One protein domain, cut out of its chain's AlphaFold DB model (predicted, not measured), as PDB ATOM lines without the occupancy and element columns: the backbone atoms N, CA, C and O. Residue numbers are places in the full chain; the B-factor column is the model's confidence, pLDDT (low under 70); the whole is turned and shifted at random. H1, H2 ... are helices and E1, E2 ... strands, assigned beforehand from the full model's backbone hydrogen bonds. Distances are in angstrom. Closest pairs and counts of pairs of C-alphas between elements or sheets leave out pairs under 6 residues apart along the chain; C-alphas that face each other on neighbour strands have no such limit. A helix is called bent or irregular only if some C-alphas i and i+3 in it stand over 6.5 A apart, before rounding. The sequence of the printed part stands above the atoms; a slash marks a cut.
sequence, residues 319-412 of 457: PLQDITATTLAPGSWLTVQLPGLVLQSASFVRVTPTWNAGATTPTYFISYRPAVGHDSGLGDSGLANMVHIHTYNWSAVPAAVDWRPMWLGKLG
ATOM      1  N   PRO A 319     180.561 -25.432  32.905       94.06
ATOM      2  CA  PRO A 319     180.652 -24.474  31.819       94.06
ATOM      3  C   PRO A 319     179.610 -23.357  31.988       94.06
ATOM      4  O   PRO A 319     178.434 -23.606  32.279       94.06
ATOM      5  N   LEU A 320     180.050 -22.115  31.806       96.00
ATOM      6  CA  LEU A 320     179.188 -20.973  31.520       96.00
ATOM      7  C   LEU A 320     178.556 -21.137  30.132       96.00
ATOM      8  O   LEU A 320     177.379 -20.844  29.950       96.00
ATOM      9  N   GLN A 321     179.349 -21.636  29.182       94.69
ATOM     10  CA  GLN A 321     178.939 -21.955  27.825       94.69
ATOM     11  C   GLN A 321     179.684 -23.210  27.362       94.69
ATOM     12  O   GLN A 321     180.910 -23.279  27.471       94.69
ATOM     13  N   ASP A 322     178.942 -24.167  26.815       92.50
ATOM     14  CA  ASP A 322     179.496 -25.251  26.005       92.50
ATOM     15  C   ASP A 322     179.467 -24.826  24.531       92.50
ATOM     16  O   ASP A 322     178.436 -24.359  24.033       92.50
ATOM     17  N   ILE A 323     180.609 -24.952  23.856       92.31
ATOM     18  CA  ILE A 323     180.794 -24.626  22.444       92.31
ATOM     19  C   ILE A 323     181.064 -25.909  21.664       92.31
ATOM     20  O   ILE A 323     182.036 -26.614  21.925       92.31
ATOM     21  N   THR A 324     180.214 -26.179  20.683       90.00
ATOM     22  CA  THR A 324     180.319 -27.277  19.719       90.00
ATOM     23  C   THR A 324     179.912 -26.777  18.330       90.00
ATOM     24  O   THR A 324     179.530 -25.615  18.160       90.00
ATOM     25  N   ALA A 325     179.928 -27.660  17.327       85.88
ATOM     26  CA  ALA A 325     179.480 -27.330  15.970       85.88
ATOM     27  C   ALA A 325     178.007 -26.891  15.904       85.88
ATOM     28  O   ALA A 325     177.595 -26.263  14.934       85.88
ATOM     29  N   THR A 326     177.199 -27.221  16.918       87.19
ATOM     30  CA  THR A 326     175.780 -26.846  16.957       87.19
ATOM     31  C   THR A 326     175.539 -25.482  17.597       87.19
ATOM     32  O   THR A 326     174.505 -24.870  17.340       87.19
ATOM     33  N   THR A 327     176.469 -24.992  18.418       89.00
ATOM     34  CA  THR A 327     176.305 -23.743  19.180       89.00
ATOM     35  C   THR A 327     177.136 -22.588  18.629       89.00
ATOM     36  O   THR A 327     176.904 -21.444  19.014       89.00
ATOM     37  N   LEU A 328     178.106 -22.862  17.752       89.25
ATOM     38  CA  LEU A 328     178.893 -21.847  17.058       89.25
ATOM     39  C   LEU A 328     179.015 -22.215  15.579       89.25
ATOM     40  O   LEU A 328     179.730 -23.145  15.211       89.25
ATOM     41  N   ALA A 329     178.298 -21.480  14.729       86.25
ATOM     42  CA  ALA A 329     178.336 -21.697  13.289       86.25
ATOM     43  C   ALA A 329     179.679 -21.228  12.688       86.25
ATOM     44  O   ALA A 329     180.218 -20.206  13.129       86.25
ATOM     45  N   PRO A 330     180.196 -21.905  11.645       84.31
ATOM     46  CA  PRO A 330     181.387 -21.459  10.929       84.31
ATOM     47  C   PRO A 330     181.283 -19.996  10.470       84.31
ATOM     48  O   PRO A 330     180.228 -19.546  10.023       84.31
ATOM     49  N   GLY A 331     182.382 -19.245  10.595       85.44
ATOM     50  CA  GLY A 331     182.447 -17.823  10.228       85.44
ATOM     51  C   GLY A 331     181.726 -16.867  11.188       85.44
ATOM     52  O   GLY A 331     181.678 -15.667  10.921       85.44
ATOM     53  N   SER A 332     181.175 -17.370  12.296       88.44
ATOM     54  CA  SER A 332     180.533 -16.554  13.330       88.44
ATOM     55  C   SER A 332     181.456 -16.336  14.525       88.44
ATOM     56  O   SER A 332     182.297 -17.173  14.843       88.44
ATOM     57  N   TRP A 333     181.254 -15.220  15.224       89.19
ATOM     58  CA  TRP A 333     181.964 -14.898  16.459       89.19
ATOM     59  C   TRP A 333     181.027 -15.010  17.656       89.19
ATOM     60  O   TRP A 333     179.882 -14.562  17.598       89.19
ATOM     61  N   LEU A 334     181.541 -15.550  18.759       90.56
ATOM     62  CA  LEU A 334     180.873 -15.524  20.054       90.56
ATOM     63  C   LEU A 334     181.644 -14.605  20.998       90.56
ATOM     64  O   LEU A 334     182.850 -14.748  21.174       90.56
ATOM     65  N   THR A 335     180.931 -13.677  21.632       93.12
ATOM     66  CA  THR A 335     181.482 -12.847  22.706       93.12
ATOM     67  C   THR A 335     180.977 -13.368  24.043       93.12
ATOM     68  O   THR A 335     179.768 -13.476  24.244       93.12
ATOM     69  N   VAL A 336     181.894 -13.665  24.964       93.06
ATOM     70  CA  VAL A 336     181.574 -14.165  26.305       93.06
ATOM     71  C   VAL A 336     182.213 -13.257  27.350       93.06
ATOM     72  O   VAL A 336     183.385 -12.907  27.242       93.06
ATOM     73  N   GLN A 337     181.446 -12.896  28.378       95.31
ATOM     74  CA  GLN A 337     181.975 -12.264  29.584       95.31
ATOM     75  C   GLN A 337     182.348 -13.364  30.576       95.31
ATOM     76  O   GLN A 337     181.468 -14.036  31.112       95.31
ATOM     77  N   LEU A 338     183.649 -13.576  30.778       95.44
ATOM     78  CA  LEU A 338     184.145 -14.599  31.691       95.44
ATOM     79  C   LEU A 338     184.181 -14.052  33.126       95.44
ATOM     80  O   LEU A 338     184.938 -13.120  33.403       95.44
ATOM     81  N   PRO A 339     183.397 -14.613  34.055       95.88
ATOM     82  CA  PRO A 339     183.554 -14.337  35.477       95.88
ATOM     83  C   PRO A 339     184.855 -14.982  35.986       95.88
ATOM     84  O   PRO A 339     185.416 -15.879  35.356       95.88
ATOM     85  N   GLY A 340     185.322 -14.564  37.161       94.75
ATOM     86  CA  GLY A 340     186.448 -15.235  37.809       94.75
ATOM     87  C   GLY A 340     186.115 -16.681  38.178       94.75
ATOM     88  O   GLY A 340     185.084 -16.917  38.808       94.75
ATOM     89  N   LEU A 341     187.005 -17.620  37.845       95.00
ATOM     90  CA  LEU A 341     186.844 -19.049  38.146       95.00
ATOM     91  C   LEU A 341     186.563 -19.290  39.633       95.00
ATOM     92  O   LEU A 341     185.691 -20.074  39.957       95.00
ATOM     93  N   VAL A 342     187.238 -18.566  40.528       90.19
ATOM     94  CA  VAL A 342     187.078 -18.677  41.990       90.19
ATOM     95  C   VAL A 342     185.819 -17.991  42.549       90.19
ATOM     96  O   VAL A 342     185.527 -18.105  43.734       90.19
ATOM     97  N   LEU A 343     185.071 -17.240  41.734       90.94
ATOM     98  CA  LEU A 343     183.967 -16.392  42.213       90.94
ATOM     99  C   LEU A 343     182.583 -17.018  42.031       90.94
ATOM    100  O   LEU A 343     181.657 -16.666  42.759       90.94
ATOM    101  N   GLN A 344     182.422 -17.926  41.068       90.69
ATOM    102  CA  GLN A 344     181.160 -18.625  40.833       90.69
ATOM    103  C   GLN A 344     181.372 -19.969  40.137       90.69
ATOM    104  O   GLN A 344     182.305 -20.127  39.354       90.69
ATOM    105  N   SER A 345     180.448 -20.909  40.352       90.44
ATOM    106  CA  SER A 345     180.544 -22.259  39.786       90.44
ATOM    107  C   SER A 345     180.363 -22.309  38.269       90.44
ATOM    108  O   SER A 345     180.872 -23.213  37.625       90.44
ATOM    109  N   ALA A 346     179.658 -21.353  37.659       94.12
ATOM    110  CA  ALA A 346     179.504 -21.265  36.206       94.12
ATOM    111  C   ALA A 346     180.475 -20.233  35.625       94.12
ATOM    112  O   ALA A 346     180.116 -19.058  35.525       94.12
ATOM    113  N   SER A 347     181.707 -20.632  35.306       95.00
ATOM    114  CA  SER A 347     182.799 -19.650  35.175       95.00
ATOM    115  C   SER A 347     183.847 -19.884  34.094       95.00
ATOM    116  O   SER A 347     184.779 -19.093  33.958       95.00
ATOM    117  N   PHE A 348     183.674 -20.907  33.265       97.25
ATOM    118  CA  PHE A 348     184.566 -21.159  32.136       97.25
ATOM    119  C   PHE A 348     183.782 -21.506  30.873       97.25
ATOM    120  O   PHE A 348     182.637 -21.946  30.934       97.25
ATOM    121  N   VAL A 349     184.393 -21.311  29.714       97.38
ATOM    122  CA  VAL A 349     183.880 -21.809  28.435       97.38
ATOM    123  C   VAL A 349     184.536 -23.151  28.159       97.38
ATOM    124  O   VAL A 349     185.750 -23.284  28.315       97.38
ATOM    125  N   ARG A 350     183.745 -24.140  27.746       94.88
ATOM    126  CA  ARG A 350     184.259 -25.431  27.287       94.88
ATOM    127  C   ARG A 350     184.044 -25.546  25.789       94.88
ATOM    128  O   ARG A 350     182.921 -25.382  25.325       94.88
ATOM    129  N   VAL A 351     185.104 -25.814  25.041       92.25
ATOM    130  CA  VAL A 351     185.049 -25.987  23.588       92.25
ATOM    131  C   VAL A 351     185.315 -27.445  23.277       92.25
ATOM    132  O   VAL A 351     186.416 -27.934  23.501       92.25
ATOM    133  N   THR A 352     184.304 -28.134  22.761       88.81
ATOM    134  CA  THR A 352     184.429 -29.496  22.246       88.81
ATOM    135  C   THR A 352     184.333 -29.411  20.723       88.81
ATOM    136  O   THR A 352     183.228 -29.198  20.215       88.81
ATOM    137  N   PRO A 353     185.451 -29.546  19.984       83.56
ATOM    138  CA  PRO A 353     185.510 -29.341  18.532       83.56
ATOM    139  C   PRO A 353     184.805 -30.447  17.731       83.56
ATOM    140  O   PRO A 353     185.411 -31.166  16.944       83.56
ATOM    141  N   THR A 354     183.488 -30.597  17.886       82.62
ATOM    142  CA  THR A 354     182.708 -31.649  17.209       82.62
ATOM    143  C   THR A 354     182.659 -31.485  15.685       82.62
ATOM    144  O   THR A 354     182.116 -32.347  15.000       82.62
ATOM    145  N   TRP A 355     183.164 -30.368  15.151       77.75
ATOM    146  CA  TRP A 355     183.324 -30.125  13.716       77.75
ATOM    147  C   TRP A 355     184.539 -30.850  13.115       77.75
ATOM    148  O   TRP A 355     184.580 -31.023  11.901       77.75
ATOM    149  N   ASN A 356     185.467 -31.342  13.941       69.62
ATOM    150  CA  ASN A 356     186.612 -32.153  13.522       69.62
ATOM    151  C   ASN A 356     186.305 -33.652  13.682       69.62
ATOM    152  O   ASN A 356     186.970 -34.373  14.427       69.62
ATOM    153  N   ALA A 357     185.247 -34.134  13.024       58.28
ATOM    154  CA  ALA A 357     184.866 -35.542  13.093       58.28
ATOM    155  C   ALA A 357     185.988 -36.437  12.524       58.28
ATOM    156  O   ALA A 357     186.239 -36.422  11.323       58.28
ATOM    157  N   GLY A 358     186.641 -37.219  13.392       52.47
ATOM    158  CA  GLY A 358     187.718 -38.149  13.027       52.47
ATOM    159  C   GLY A 358     189.120 -37.749  13.497       52.47
ATOM    160  O   GLY A 358     189.998 -38.602  13.467       52.47
ATOM    161  N   ALA A 359     189.320 -36.517  13.977       56.34
ATOM    162  CA  ALA A 359     190.568 -36.090  14.615       56.34
ATOM    163  C   ALA A 359     190.462 -36.187  16.144       56.34
ATOM    164  O   ALA A 359     189.385 -36.005  16.721       56.34
ATOM    165  N   THR A 360     191.583 -36.427  16.825       62.19
ATOM    166  CA  THR A 360     191.690 -36.449  18.294       62.19
ATOM    167  C   THR A 360     191.785 -35.040  18.888       62.19
ATOM    168  O   THR A 360     192.481 -34.836  19.880       62.19
ATOM    169  N   THR A 361     191.088 -34.052  18.307       66.19
ATOM    170  CA  THR A 361     191.156 -32.670  18.798       66.19
ATOM    171  C   THR A 361     190.648 -32.620  20.240       66.19
ATOM    172  O   THR A 361     189.517 -33.050  20.514       66.19
ATOM    173  N   PRO A 362     191.457 -32.130  21.187       77.56
ATOM    174  CA  PRO A 362     191.107 -32.238  22.585       77.56
ATOM    175  C   PRO A 362     190.065 -31.174  22.974       77.56
ATOM    176  O   PRO A 362     189.766 -30.237  22.233       77.56
ATOM    177  N   THR A 363     189.440 -31.349  24.140       87.06
ATOM    178  CA  THR A 363     188.469 -30.370  24.651       87.06
ATOM    179  C   THR A 363     189.202 -29.238  25.360       87.06
ATOM    180  O   THR A 363     189.961 -29.488  26.296       87.06
ATOM    181  N   TYR A 364     188.916 -27.996  24.970       92.50
ATOM    182  CA  TYR A 364     189.510 -26.807  25.575       92.50
ATOM    183  C   TYR A 364     188.651 -26.254  26.709       92.50
ATOM    184  O   TYR A 364     187.420 -26.255  26.650       92.50
ATOM    185  N   PHE A 365     189.320 -25.715  27.719       96.25
ATOM    186  CA  PHE A 365     188.742 -25.042  28.871       96.25
ATOM    187  C   PHE A 365     189.333 -23.637  28.953       96.25
ATOM    188  O   PHE A 365     190.539 -23.467  29.108       96.25
ATOM    189  N   ILE A 366     188.475 -22.624  28.849       97.75
ATOM    190  CA  ILE A 366     188.867 -21.214  28.818       97.75
ATOM    191  C   ILE A 366     188.277 -20.535  30.050       97.75
ATOM    192  O   ILE A 366     187.056 -20.442  30.189       97.75
ATOM    193  N   SER A 367     189.128 -20.064  30.957       97.88
ATOM    194  CA  SER A 367     188.697 -19.513  32.249       97.88
ATOM    195  C   SER A 367     189.426 -18.225  32.594       97.88
ATOM    196  O   SER A 367     190.589 -18.062  32.249       97.88
ATOM    197  N   TYR A 368     188.765 -17.296  33.285       97.62
ATOM    198  CA  TYR A 368     189.423 -16.097  33.803       97.62
ATOM    199  C   TYR A 368     189.863 -16.315  35.254       97.62
ATOM    200  O   TYR A 368     189.069 -16.752  36.089       97.62
ATOM    201  N   ARG A 369     191.128 -16.014  35.570       96.00
ATOM    202  CA  ARG A 369     191.738 -16.290  36.882       96.00
ATOM    203  C   ARG A 369     192.152 -14.997  37.603       96.00
ATOM    204  O   ARG A 369     193.272 -14.531  37.397       96.00
ATOM    205  N   PRO A 370     191.280 -14.373  38.417       93.06
ATOM    206  CA  PRO A 370     191.625 -13.170  39.186       93.06
ATOM    207  C   PRO A 370     192.474 -13.482  40.431       93.06
ATOM    208  O   PRO A 370     192.300 -14.531  41.040       93.06
ATOM    209  N   ALA A 371     193.330 -12.551  40.873       89.94
ATOM    210  CA  ALA A 371     194.072 -12.670  42.145       89.94
ATOM    211  C   ALA A 371     193.197 -12.330  43.365       89.94
ATOM    212  O   ALA A 371     193.431 -11.346  44.066       89.94
ATOM    213  N   VAL A 372     192.157 -13.122  43.617       86.50
ATOM    214  CA  VAL A 372     191.233 -12.912  44.742       86.50
ATOM    215  C   VAL A 372     190.909 -14.228  45.437       86.50
ATOM    216  O   VAL A 372     190.957 -15.296  44.828       86.50
ATOM    217  N   GLY A 373     190.560 -14.156  46.723       82.25
ATOM    218  CA  GLY A 373     190.221 -15.337  47.514       82.25
ATOM    219  C   GLY A 373     191.349 -16.370  47.503       82.25
ATOM    220  O   GLY A 373     192.510 -16.026  47.708       82.25
ATOM    221  N   HIS A 374     191.015 -17.629  47.219       81.12
ATOM    222  CA  HIS A 374     192.008 -18.701  47.140       81.12
ATOM    223  C   HIS A 374     192.849 -18.688  45.867       81.12
ATOM    224  O   HIS A 374     193.754 -19.495  45.794       81.12
ATOM    225  N   ASP A 375     192.622 -17.771  44.923       88.19
ATOM    226  CA  ASP A 375     193.518 -17.517  43.788       88.19
ATOM    227  C   ASP A 375     194.474 -16.332  44.040       88.19
ATOM    228  O   ASP A 375     195.194 -15.903  43.137       88.19
ATOM    229  N   SER A 376     194.531 -15.786  45.263       85.06
ATOM    230  CA  SER A 376     195.389 -14.635  45.581       85.06
ATOM    231  C   SER A 376     196.879 -14.882  45.304       85.06
ATOM    232  O   SER A 376     197.600 -13.944  44.975       85.06
ATOM    233  N   GLY A 377     197.343 -16.133  45.386       82.38
ATOM    234  CA  GLY A 377     198.730 -16.526  45.123       82.38
ATOM    235  C   GLY A 377     199.102 -16.595  43.640       82.38
ATOM    236  O   GLY A 377     200.268 -16.817  43.316       82.38
ATOM    237  N   LEU A 378     198.149 -16.401  42.719       88.56
ATOM    238  CA  LEU A 378     198.442 -16.292  41.285       88.56
ATOM    239  C   LEU A 378     199.150 -14.978  40.922       88.56
ATOM    240  O   LEU A 378     199.767 -14.889  39.856       88.56
ATOM    241  N   GLY A 379     199.039 -13.953  41.777       85.19
ATOM    242  CA  GLY A 379     199.713 -12.668  41.582       85.19
ATOM    243  C   GLY A 379     201.230 -12.829  41.566       85.19
ATOM    244  O   GLY A 379     201.888 -12.353  40.643       85.19
ATOM    245  N   ASP A 380     201.758 -13.596  42.521       80.81
ATOM    246  CA  ASP A 380     203.196 -13.822  42.701       80.81
ATOM    247  C   ASP A 380     203.827 -14.590  41.530       80.81
ATOM    248  O   ASP A 380     205.006 -14.412  41.232       80.81
ATOM    249  N   SER A 381     203.043 -15.415  40.827       81.62
ATOM    250  CA  SER A 381     203.494 -16.163  39.648       81.62
ATOM    251  C   SER A 381     203.226 -15.445  38.319       81.62
ATOM    252  O   SER A 381     203.477 -16.010  37.255       81.62
ATOM    253  N   GLY A 382     202.695 -14.215  38.336       88.81
ATOM    254  CA  GLY A 382     202.347 -13.485  37.110       88.81
ATOM    255  C   GLY A 382     201.295 -14.209  36.257       88.81
ATOM    256  O   GLY A 382     201.303 -14.107  35.024       88.81
ATOM    257  N   LEU A 383     200.427 -14.994  36.903       92.88
ATOM    258  CA  LEU A 383     199.341 -15.755  36.275       92.88
ATOM    259  C   LEU A 383     197.959 -15.175  36.597       92.88
ATOM    260  O   LEU A 383     196.962 -15.616  36.031       92.88
ATOM    261  N   ALA A 384     197.881 -14.189  37.486       93.62
ATOM    262  CA  ALA A 384     196.633 -13.538  37.853       93.62
ATOM    263  C   ALA A 384     196.112 -12.556  36.802       93.62
ATOM    264  O   ALA A 384     196.876 -11.932  36.069       93.62
ATOM    265  N   ASN A 385     194.797 -12.338  36.836       95.38
ATOM    266  CA  ASN A 385     194.042 -11.406  36.003       95.38
ATOM    267  C   ASN A 385     194.195 -11.688  34.503       95.38
ATOM    268  O   ASN A 385     194.190 -10.769  33.687       95.38
ATOM    269  N   MET A 386     194.310 -12.965  34.146       96.44
ATOM    270  CA  MET A 386     194.458 -13.428  32.768       96.44
ATOM    271  C   MET A 386     193.400 -14.476  32.441       96.44
ATOM    272  O   MET A 386     192.890 -15.168  33.327       96.44
ATOM    273  N   VAL A 387     193.092 -14.607  31.154       97.44
ATOM    274  CA  VAL A 387     192.362 -15.763  30.628       97.44
ATOM    275  C   VAL A 387     193.356 -16.905  30.470       97.44
ATOM    276  O   VAL A 387     194.392 -16.727  29.842       97.44
ATOM    277  N   HIS A 388     193.069 -18.050  31.068       97.44
ATOM    278  CA  HIS A 388     193.860 -19.272  30.982       97.44
ATOM    279  C   HIS A 388     193.185 -20.233  30.021       97.44
ATOM    280  O   HIS A 388     191.956 -20.349  30.020       97.44
ATOM    281  N   ILE A 389     194.005 -20.906  29.221       96.44
ATOM    282  CA  ILE A 389     193.563 -21.894  28.249       96.44
ATOM    283  C   ILE A 389     194.205 -23.215  28.626       96.44
ATOM    284  O   ILE A 389     195.431 -23.342  28.674       96.44
ATOM    285  N   HIS A 390     193.351 -24.185  28.906       95.00
ATOM    286  CA  HIS A 390     193.731 -25.547  29.225       95.00
ATOM    287  C   HIS A 390     193.090 -26.504  28.235       95.00
ATOM    288  O   HIS A 390     192.059 -26.193  27.638       95.00
ATOM    289  N   THR A 391     193.662 -27.688  28.106       90.31
ATOM    290  CA  THR A 391     193.052 -28.797  27.390       90.31
ATOM    291  C   THR A 391     192.993 -30.038  28.262       90.31
ATOM    292  O   THR A 391     193.845 -30.243  29.128       90.31
ATOM    293  N   TYR A 392     191.930 -30.820  28.099       86.00
ATOM    294  CA  TYR A 392     191.707 -32.032  28.872       86.00
ATOM    295  C   TYR A 392     190.711 -32.958  28.170       86.00
ATOM    296  O   TYR A 392     189.581 -32.553  27.890       86.00
ATOM    297  N   ASN A 393     191.098 -34.209  27.901       74.75
ATOM    298  CA  ASN A 393     190.236 -35.182  27.228       74.75
ATOM    299  C   ASN A 393     189.874 -36.366  28.137       74.75
ATOM    300  O   ASN A 393     190.509 -37.416  28.125       74.75
ATOM    301  N   TRP A 394     188.793 -36.209  28.899       60.66
ATOM    302  CA  TRP A 394     188.294 -37.251  29.801       60.66
ATOM    303  C   TRP A 394     187.609 -38.434  29.092       60.66
ATOM    304  O   TRP A 394     187.514 -39.524  29.645       60.66
ATOM    305  N   SER A 395     187.087 -38.262  27.874       51.78
ATOM    306  CA  SER A 395     186.354 -39.333  27.172       51.78
ATOM    307  C   SER A 395     187.246 -40.439  26.589       51.78
ATOM    308  O   SER A 395     186.728 -41.485  26.204       51.78
ATOM    309  N   ALA A 396     188.568 -40.245  26.553       45.91
ATOM    310  CA  ALA A 396     189.547 -41.175  25.977       45.91
ATOM    311  C   ALA A 396     190.141 -42.187  26.991       45.91
ATOM    312  O   ALA A 396     191.179 -42.795  26.741       45.91
ATOM    313  N   VAL A 397     189.466 -42.403  28.128       48.00
ATOM    314  CA  VAL A 397     189.933 -43.212  29.278       48.00
ATOM    315  C   VAL A 397     189.890 -44.750  29.059       48.00
ATOM    316  O   VAL A 397     189.658 -45.499  30.007       48.00
ATOM    317  N   PRO A 398     190.141 -45.293  27.849       42.34
ATOM    318  CA  PRO A 398     190.725 -46.637  27.783       42.34
ATOM    319  C   PRO A 398     192.113 -46.746  27.135       42.34
ATOM    320  O   PRO A 398     192.661 -47.844  27.187       42.34
ATOM    321  N   ALA A 399     192.714 -45.700  26.548       37.66
ATOM    322  CA  ALA A 399     193.980 -45.883  25.825       37.66
ATOM    323  C   ALA A 399     194.899 -44.644  25.795       37.66
ATOM    324  O   ALA A 399     194.637 -43.680  25.089       37.66
ATOM    325  N   ALA A 400     196.009 -44.741  26.531       36.03
ATOM    326  CA  ALA A 400     197.353 -44.242  26.214       36.03
ATOM    327  C   ALA A 400     197.622 -42.762  25.844       36.03
ATOM    328  O   ALA A 400     198.781 -42.451  25.590       36.03
ATOM    329  N   VAL A 401     196.661 -41.837  25.872       41.31
ATOM    330  CA  VAL A 401     196.959 -40.399  25.707       41.31
ATOM    331  C   VAL A 401     196.877 -39.703  27.055       41.31
ATOM    332  O   VAL A 401     195.933 -39.903  27.816       41.31
ATOM    333  N   ASP A 402     197.912 -38.925  27.339       53.12
ATOM    334  CA  ASP A 402     198.163 -38.210  28.576       53.12
ATOM    335  C   ASP A 402     196.892 -37.660  29.264       53.12
ATOM    336  O   ASP A 402     196.276 -36.683  28.843       53.12
ATOM    337  N   TRP A 403     196.489 -38.317  30.353       71.00
ATOM    338  CA  TRP A 403     195.279 -38.057  31.150       71.00
ATOM    339  C   TRP A 403     195.393 -36.803  32.028       71.00
ATOM    340  O   TRP A 403     194.657 -36.650  33.008       71.00
ATOM    341  N   ARG A 404     196.352 -35.928  31.730       83.69
ATOM    342  CA  ARG A 404     196.663 -34.723  32.492       83.69
ATOM    343  C   ARG A 404     195.979 -33.515  31.858       83.69
ATOM    344  O   ARG A 404     196.015 -33.346  30.642       83.69
ATOM    345  N   PRO A 405     195.334 -32.647  32.651       89.38
ATOM    346  CA  PRO A 405     195.025 -31.306  32.193       89.38
ATOM    347  C   PRO A 405     196.314 -30.603  31.768       89.38
ATOM    348  O   PRO A 405     197.258 -30.515  32.551       89.38
ATOM    349  N   MET A 406     196.349 -30.096  30.540       90.00
ATOM    350  CA  MET A 406     197.511 -29.389  30.012       90.00
ATOM    351  C   MET A 406     197.208 -27.903  29.899       90.00
ATOM    352  O   MET A 406     196.175 -27.502  29.361       90.00
ATOM    353  N   TRP A 407     198.111 -27.073  30.394       92.69
ATOM    354  CA  TRP A 407     198.084 -25.633  30.228       92.69
ATOM    355  C   TRP A 407     198.712 -25.250  28.887       92.69
ATOM    356  O   TRP A 407     199.884 -25.524  28.634       92.69
ATOM    357  N   LEU A 408     197.917 -24.616  28.022       91.44
ATOM    358  CA  LEU A 408     198.317 -24.239  26.662       91.44
ATOM    359  C   LEU A 408     198.725 -22.771  26.550       91.44
ATOM    360  O   LEU A 408     199.407 -22.379  25.606       91.44
ATOM    361  N   GLY A 409     198.286 -21.927  27.486       92.69
ATOM    362  CA  GLY A 409     198.669 -20.524  27.480       92.69
ATOM    363  C   GLY A 409     197.765 -19.602  28.284       92.69
ATOM    364  O   GLY A 409     196.842 -20.016  28.996       92.69
ATOM    365  N   LYS A 410     198.067 -18.306  28.181       94.62
ATOM    366  CA  LYS A 410     197.353 -17.236  28.878       94.62
ATOM    367  C   LYS A 410     197.204 -15.988  28.012       94.62
ATOM    368  O   LYS A 410     198.087 -15.668  27.222       94.62
ATOM    369  N   LEU A 411     196.124 -15.241  28.226       96.25
ATOM    370  CA  LEU A 411     195.858 -13.953  27.588       96.25
ATOM    371  C   LEU A 411     195.655 -12.888  28.666       96.25
ATOM    372  O   LEU A 411     194.692 -12.940  29.430       96.25
ATOM    373  N   GLY A 412     196.585 -11.933  28.738       90.75
ATOM    374  CA  GLY A 412     196.548 -10.831  29.708       90.75
ATOM    375  C   GLY A 412     196.363  -9.441  29.098       90.75
ATOM    376  O   GLY A 412     196.017  -8.508  29.816       90.75
TER     377      GLY A 412
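What this domain is: This is residues 319 to 412 of the 457 residues of the protein "Peptidase_M11 domain-containing protein" of Haematococcus lacustris (UniProt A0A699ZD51). Little regular structure surrounds one strongly twisted sheet of five short strands, with the small helix H1 beyond one end of E3 and loops 352 to 363 and 392 to 405 at the opposite end. Of 94 printed residues, 35 are in named elements, mostly strand, along the chain E1 E2 E3 H1 E4 E5; the mixed sheet runs E1 E2 E3 E4 E5. It is only just compact, close to loose, with radius of gyration of the C-alphas 14.6 A and spans 41 by 34 by 22 A.

How they stand to each other: E1, residues 319 to 323, is parallel to E2, residues 346 to 351; N 320 and O 348 are 2.7 A apart. E2 and E3, residues 364 to 369, form an antiparallel hairpin, N 349 to O 366 2.8 A. E3 is antiparallel to E4, residues 386 to 391, N 388 to O 367 2.7 A. E4 and E5, residues 406 to 411, form a hairpin, N 411 to O 387 2.8 A. H1, residues 373 to 378, is irregular, C-alphas 374 and 377 being 7.3 A apart; 0 of 2 O i to N i+4 and 2 of 3 O i to N i+3 pairs are within hydrogen-bond range.

Where its parts are: E1 begins at C-alpha 319 (180.652, -24.474, 31.819); E5, 15.7 A long, ends at C-alpha 411 (195.858, -13.953, 27.588).

The domain as a whole: The printed part has no cut. Links E1 to E2, E2 to E3 and E4 to E5 are long. Residues 356 to 361 and 394 to 402 have pLDDT under 70.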